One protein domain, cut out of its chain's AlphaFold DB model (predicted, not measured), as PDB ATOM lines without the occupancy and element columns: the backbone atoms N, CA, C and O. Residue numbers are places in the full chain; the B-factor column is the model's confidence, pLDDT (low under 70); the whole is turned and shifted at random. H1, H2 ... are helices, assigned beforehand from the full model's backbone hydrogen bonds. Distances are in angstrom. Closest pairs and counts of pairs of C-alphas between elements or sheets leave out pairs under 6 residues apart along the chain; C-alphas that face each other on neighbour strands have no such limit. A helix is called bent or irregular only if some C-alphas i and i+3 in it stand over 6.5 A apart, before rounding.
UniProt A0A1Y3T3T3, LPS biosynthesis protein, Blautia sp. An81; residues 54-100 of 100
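Overview. This is residues 54 to 100 of the 100 residues of the protein "LPS biosynthesis protein" of Blautia sp. An81 (UniProt A0A1Y3T3T3). A long helix, H2, makes the base of a wide, open bracket, with H1 standing off beyond its first end and the short H3 turned back at its last end, both toward the same side of H2, so that the space between H1 and H3 is empty. The link after H1 folds back toward the start of H2, and residues 65 to 70, of which 65 to 67 belong to H1, stand free. The printed part has 47 residues with three named helices, in the order H1, H2, H3, and no named strand; the class is all helix. It is only just loose, close to extended, with a radius of gyration of the C-alphas of 13.8 A, and its C-alphas span 38 by 20 by 13 A, an elongated outline.

Along the chain. H2, the longest helix, has 16 residues, 73 to 88, and measures 23.1 A from first to last C-alpha. It begins at C-alpha 73 at (168.859, 4.794, 27.510) and ends at C-alpha 88 at (170.067, -17.645, 32.834). It has a kink of 30 degrees near residue 80. It is irregular, but only just: C-alphas 74 and 77 are 6.9 A apart, and its line is a rough one. H1, residues 57 to 67, comes before it and is 15.5 A long, with C-alpha 57 at (162.946, 10.600, 20.033). H3, residues 93 to 98, follows H2 and is 9.4 A long, ending at C-alpha 98 at (181.736, -9.521, 28.989).

Arrangement. H2 and H3 only just touch, and only at the corner by their link, with 3 pairs of C-alphas within 8 A. H2 touches H3 with residue 87 alone; the closest C-alphas of the two helices are those of Ser 87 and Leu 94, 6.4 A apart. The two helices run opposite ways at a steep tilt of 44 degrees, and their centres are 14.6 A apart. H1 touches no helix: it is apart from H2, which follows it in the chain, and apart from H3. In H1 each O i to N i+4 pair is within hydrogen-bond range, while in H2 this holds for 10 of 12 pairs and in H3 for 1 of 2.

Size, cuts and confidence. The two C-alphas farthest apart are those of Asn 56 and Glu 91, 38.4 A; the first and last printed C-alphas, of His 54 and Gly 100, are 31.9 A apart. The printed part has no cut and ends at residue 100, the chain's last residue. The link from H1 to H2, with 5 residues, and the link from H2 to H3, with 4, are both tight. The mean pLDDT of the printed part is 93.8, and residue 100 is the one printed residue under 70.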
ATOM      1  N   HIS A  54     167.144  15.563  24.241       93.88
ATOM      2  CA  HIS A  54     166.109  15.117  25.175       93.88
ATOM      3  C   HIS A  54     164.714  15.526  24.686       93.88
ATOM      4  O   HIS A  54     164.546  16.552  24.030       93.88
ATOM      5  N   GLY A  55     163.723  14.673  24.936       91.69
ATOM      6  CA  GLY A  55     162.369  14.821  24.396       91.69
ATOM      7  C   GLY A  55     162.222  14.574  22.883       91.69
ATOM      8  O   GLY A  55     161.109  14.338  22.420       91.69
ATOM      9  N   ASN A  56     163.308  14.552  22.097       94.44
ATOM     10  CA  ASN A  56     163.266  14.382  20.641       94.44
ATOM     11  C   ASN A  56     163.669  12.959  20.209       94.44
ATOM     12  O   ASN A  56     164.795  12.695  19.775       94.44
ATOM     13  N   CYS A  57     162.718  12.024  20.308       94.50
ATOM     14  CA  CYS A  57     162.946  10.600  20.033       94.50
ATOM     15  C   CYS A  57     163.511  10.317  18.633       94.50
ATOM     16  O   CYS A  57     164.396   9.474  18.500       94.50
ATOM     17  N   LYS A  58     163.026  11.011  17.591       96.25
ATOM     18  CA  LYS A  58     163.444  10.765  16.197       96.25
ATOM     19  C   LYS A  58     164.935  11.048  15.990       96.25
ATOM     20  O   LYS A  58     165.629  10.238  15.383       96.25
ATOM     21  N   GLU A  59     165.433  12.158  16.531       97.06
ATOM     22  CA  GLU A  59     166.836  12.555  16.396       97.06
ATOM     23  C   GLU A  59     167.727  11.706  17.297       97.06
ATOM     24  O   GLU A  59     168.747  11.200  16.839       97.06
ATOM     25  N   CYS A  60     167.299  11.458  18.538       96.31
ATOM     26  CA  CYS A  60     168.001  10.569  19.463       96.31
ATOM     27  C   CYS A  60     168.234   9.176  18.847       96.31
ATOM     28  O   CYS A  60     169.366   8.689  18.810       96.31
ATOM     29  N   VAL A  61     167.186   8.553  18.292       96.88
ATOM     30  CA  VAL A  61     167.289   7.237  17.641       96.88
ATOM     31  C   VAL A  61     168.179   7.296  16.399       96.88
ATOM     32  O   VAL A  61     169.018   6.412  16.224       96.88
ATOM     33  N   ALA A  62     168.038   8.321  15.552       98.12
ATOM     34  CA  ALA A  62     168.861   8.466  14.354       98.12
ATOM     35  C   ALA A  62     170.358   8.577  14.689       98.12
ATOM     36  O   ALA A  62     171.171   7.911  14.054       98.12
ATOM     37  N   ILE A  63     170.715   9.349  15.720       96.69
ATOM     38  CA  ILE A  63     172.101   9.531  16.171       96.69
ATOM     39  C   ILE A  63     172.678   8.225  16.728       96.69
ATOM     40  O   ILE A  63     173.742   7.795  16.293       96.69
ATOM     41  N   HIS A  64     171.964   7.541  17.631       96.31
ATOM     42  CA  HIS A  64     172.429   6.255  18.171       96.31
ATOM     43  C   HIS A  64     172.572   5.185  17.083       96.31
ATOM     44  O   HIS A  64     173.519   4.399  17.101       96.31
ATOM     45  N   ARG A  65     171.673   5.191  16.093       97.44
ATOM     46  CA  ARG A  65     171.795   4.339  14.911       97.44
ATOM     47  C   ARG A  65     172.975   4.750  14.027       97.44
ATOM     48  O   ARG A  65     173.581   3.874  13.435       97.44
ATOM     49  N   ALA A  66     173.323   6.025  13.915       97.81
ATOM     50  CA  ALA A  66     174.499   6.433  13.149       97.81
ATOM     51  C   ALA A  66     175.804   6.001  13.838       97.81
ATOM     52  O   ALA A  66     176.704   5.506  13.169       97.81
ATOM     53  N   HIS A  67     175.889   6.134  15.165       96.38
ATOM     54  CA  HIS A  67     177.093   5.769  15.918       96.38
ATOM     55  C   HIS A  67     177.342   4.258  15.964       96.38
ATOM     56  O   HIS A  67     178.491   3.844  16.029       96.38
ATOM     57  N   GLN A  68     176.286   3.434  15.980       95.75
ATOM     58  CA  GLN A  68     176.372   1.971  16.142       95.75
ATOM     59  C   GLN A  68     177.054   1.493  17.444       95.75
ATOM     60  O   GLN A  68     177.221   0.294  17.636       95.75
ATOM     61  N   GLU A  69     177.394   2.389  18.372       95.06
ATOM     62  CA  GLU A  69     178.052   2.016  19.630       95.06
ATOM     63  C   GLU A  69     177.079   1.400  20.642       95.06
ATOM     64  O   GLU A  69     177.363   0.374  21.255       95.06
ATOM     65  N   HIS A  70     175.921   2.034  20.852       94.25
ATOM     66  CA  HIS A  70     174.926   1.564  21.812       94.25
ATOM     67  C   HIS A  70     173.537   2.157  21.567       94.25
ATOM     68  O   HIS A  70     173.376   3.232  20.986       94.25
ATOM     69  N   VAL A  71     172.514   1.499  22.120       95.94
ATOM     70  CA  VAL A  71     171.123   1.971  22.062       95.94
ATOM     71  C   VAL A  71     170.846   3.153  23.014       95.94
ATOM     72  O   VAL A  71     171.565   3.324  24.016       95.94
ATOM     73  N   PRO A  72     169.780   3.942  22.759       95.56
ATOM     74  CA  PRO A  72     169.301   4.971  23.682       95.56
ATOM     75  C   PRO A  72     168.963   4.419  25.076       95.56
ATOM     76  O   PRO A  72     168.492   3.286  25.206       95.56
ATOM     77  N   ASN A  73     169.125   5.231  26.129       94.75
ATOM     78  CA  ASN A  73     168.859   4.794  27.510       94.75
ATOM     79  C   ASN A  73     167.428   4.291  27.726       94.75
ATOM     80  O   ASN A  73     167.247   3.334  28.473       94.75
ATOM     81  N   CYS A  74     166.434   4.890  27.064       94.00
ATOM     82  CA  CYS A  74     165.031   4.476  27.162       94.00
ATOM     83  C   CYS A  74     164.779   3.042  26.661       94.00
ATOM     84  O   CYS A  74     163.841   2.396  27.111       94.00
ATOM     85  N   MET A  75     165.637   2.499  25.792       95.31
ATOM     86  CA  MET A  75     165.502   1.126  25.288       95.31
ATOM     87  C   MET A  75     166.235   0.092  26.153       95.31
ATOM     88  O   MET A  75     165.902  -1.096  26.126       95.31
ATOM     89  N   ARG A  76     167.216   0.521  26.958       95.38
ATOM     90  CA  ARG A  76     168.065  -0.382  27.754       95.38
ATOM     91  C   ARG A  76     167.273  -1.247  28.742       95.38
ATOM     92  O   ARG A  76     167.560  -2.438  28.786       95.38
ATOM     93  N   PRO A  77     166.267  -0.748  29.496       94.56
ATOM     94  CA  PRO A  77     165.509  -1.600  30.415       94.56
ATOM     95  C   PRO A  77     164.814  -2.777  29.723       94.56
ATOM     96  O   PRO A  77     164.790  -3.879  30.267       94.56
ATOM     97  N   MET A  78     164.271  -2.567  28.517       94.94
ATOM     98  CA  MET A  78     163.628  -3.627  27.736       94.94
ATOM     99  C   MET A  78     164.646  -4.687  27.305       94.94
ATOM    100  O   MET A  78     164.413  -5.877  27.516       94.94
ATOM    101  N   LEU A  79     165.780  -4.258  26.746       96.38
ATOM    102  CA  LEU A  79     166.835  -5.171  26.305       96.38
ATOM    103  C   LEU A  79     167.459  -5.923  27.478       96.38
ATOM    104  O   LEU A  79     167.577  -7.140  27.422       96.38
ATOM    105  N   ASN A  80     167.753  -5.236  28.580       95.38
ATOM    106  CA  ASN A  80     168.335  -5.850  29.771       95.38
ATOM    107  C   ASN A  80     167.431  -6.940  30.358       95.38
ATOM    108  O   ASN A  80     167.941  -7.956  30.814       95.38
ATOM    109  N   LYS A  81     166.098  -6.787  30.307       95.81
ATOM    110  CA  LYS A  81     165.173  -7.869  30.694       95.81
ATOM    111  C   LYS A  81     165.354  -9.110  29.813       95.81
ATOM    112  O   LYS A  81     165.341 -10.219  30.332       95.81
ATOM    113  N   LYS A  82     165.543  -8.934  28.500       96.69
ATOM    114  CA  LYS A  82     165.782 -10.043  27.559       96.69
ATOM    115  C   LYS A  82     167.170 -10.658  27.737       96.69
ATOM    116  O   LYS A  82     167.282 -11.876  27.784       96.69
ATOM    117  N   PHE A  83     168.203  -9.837  27.909       95.81
ATOM    118  CA  PHE A  83     169.560 -10.305  28.187       95.81
ATOM    119  C   PHE A  83     169.648 -11.057  29.510       95.81
ATOM    120  O   PHE A  83     170.339 -12.066  29.575       95.81
ATOM    121  N   LYS A  84     168.908 -10.625  30.538       95.38
ATOM    122  CA  LYS A  84     168.825 -11.355  31.804       95.38
ATOM    123  C   LYS A  84     168.300 -12.775  31.585       95.38
ATOM    124  O   LYS A  84     168.989 -13.709  31.975       95.38
ATOM    125  N   ILE A  85     167.172 -12.927  30.886       96.44
ATOM    126  CA  ILE A  85     166.613 -14.247  30.539       96.44
ATOM    127  C   ILE A  85     167.637 -15.087  29.764       96.44
ATOM    128  O   ILE A  85     167.838 -16.254  30.064       96.44
ATOM    129  N   LEU A  86     168.329 -14.495  28.787       95.94
ATOM    130  CA  LEU A  86     169.343 -15.219  28.018       95.94
ATOM    131  C   LEU A  86     170.520 -15.674  28.895       95.94
ATOM    132  O   LEU A  86     170.992 -16.796  28.760       95.94
ATOM    133  N   SER A  87     170.977 -14.815  29.806       95.75
ATOM    134  CA  SER A  87     172.088 -15.129  30.706       95.75
ATOM    135  C   SER A  87     171.769 -16.258  31.691       95.75
ATOM    136  O   SER A  87     172.691 -16.917  32.161       95.75
ATOM    137  N   GLU A  88     170.488 -16.522  31.981       96.31
ATOM    138  CA  GLU A  88     170.067 -17.645  32.834       96.31
ATOM    139  C   GLU A  88     170.450 -19.003  32.223       96.31
ATOM    140  O   GLU A  88     170.694 -19.946  32.970       96.31
ATOM    141  N   LEU A  89     170.605 -19.098  30.891       97.19
ATOM    142  CA  LEU A  89     171.024 -20.331  30.205       97.19
ATOM    143  C   LEU A  89     172.415 -20.826  30.619       97.19
ATOM    144  O   LEU A  89     172.717 -22.001  30.432       97.19
ATOM    145  N   THR A  90     173.261 -19.943  31.152       96.81
ATOM    146  CA  THR A  90     174.609 -20.291  31.615       96.81
ATOM    147  C   THR A  90     174.813 -19.919  33.081       96.81
ATOM    148  O   THR A  90     175.919 -19.571  33.474       96.81
ATOM    149  N   GLU A  91     173.753 -19.897  33.898       96.50
ATOM    150  CA  GLU A  91     173.848 -19.484  35.311       96.50
ATOM    151  C   GLU A  91     174.520 -18.103  35.476       96.50
ATOM    152  O   GLU A  91     175.261 -17.831  36.423       96.50
ATOM    153  N   HIS A  92     174.291 -17.215  34.505       95.25
ATOM    154  CA  HIS A  92     174.883 -15.883  34.401       95.25
ATOM    155  C   HIS A  92     176.414 -15.836  34.225       95.25
ATOM    156  O   HIS A  92     176.994 -14.752  34.325       95.25
ATOM    157  N   THR A  93     177.090 -16.951  33.922       94.50
ATOM    158  CA  THR A  93     178.553 -16.966  33.708       94.50
ATOM    159  C   THR A  93     178.998 -16.041  32.578       94.50
ATOM    160  O   THR A  93     180.011 -15.364  32.741       94.50
ATOM    161  N   LEU A  94     178.197 -15.893  31.514       91.94
ATOM    162  CA  LEU A  94     178.469 -14.989  30.391       91.94
ATOM    163  C   LEU A  94     178.707 -13.534  30.835       91.94
ATOM    164  O   LEU A  94     179.520 -12.825  30.249       91.94
ATOM    165  N   ALA A  95     178.041 -13.070  31.899       89.94
ATOM    166  CA  ALA A  95     178.252 -11.713  32.402       89.94
ATOM    167  C   ALA A  95     179.691 -11.497  32.904       89.94
ATOM    168  O   ALA A  95     180.216 -10.394  32.787       89.94
ATOM    169  N   LYS A  96     180.343 -12.544  33.427       90.19
ATOM    170  CA  LYS A  96     181.741 -12.485  33.882       90.19
ATOM    171  C   LYS A  96     182.719 -12.367  32.713       90.19
ATOM    172  O   LYS A  96     183.788 -11.801  32.890       90.19
ATOM    173  N   GLU A  97     182.347 -12.878  31.544       90.69
ATOM    174  CA  GLU A  97     183.178 -12.853  30.334       90.69
ATOM    175  C   GLU A  97     183.102 -11.506  29.603       90.69
ATOM    176  O   GLU A  97     184.072 -11.089  28.984       90.69
ATOM    177  N   ILE A  98     181.966 -10.802  29.689       87.69
ATOM    178  CA  ILE A  98     181.736  -9.521  28.989       87.69
ATOM    179  C   ILE A  98     182.253  -8.312  29.785       87.69
ATOM    180  O   ILE A  98     182.515  -7.255  29.218       87.69
ATOM    181  N   ILE A  99     182.359  -8.439  31.109       75.31
ATOM    182  CA  ILE A  99     182.856  -7.374  32.000       75.31
ATOM    183  C   ILE A  99     184.401  -7.412  32.108       75.31
ATOM    184  O   ILE A  99     184.984  -6.584  32.808       75.31
ATOM    185  N   GLY A 100     185.049  -8.368  31.426       51.84
ATOM    186  CA  GLY A 100     186.503  -8.553  31.379       51.84
ATOM    187  C   GLY A 100     187.231  -7.587  30.457       51.84
ATOM    188  O   GLY A 100     186.668  -7.228  29.399       51.84
TER     189      GLY A 100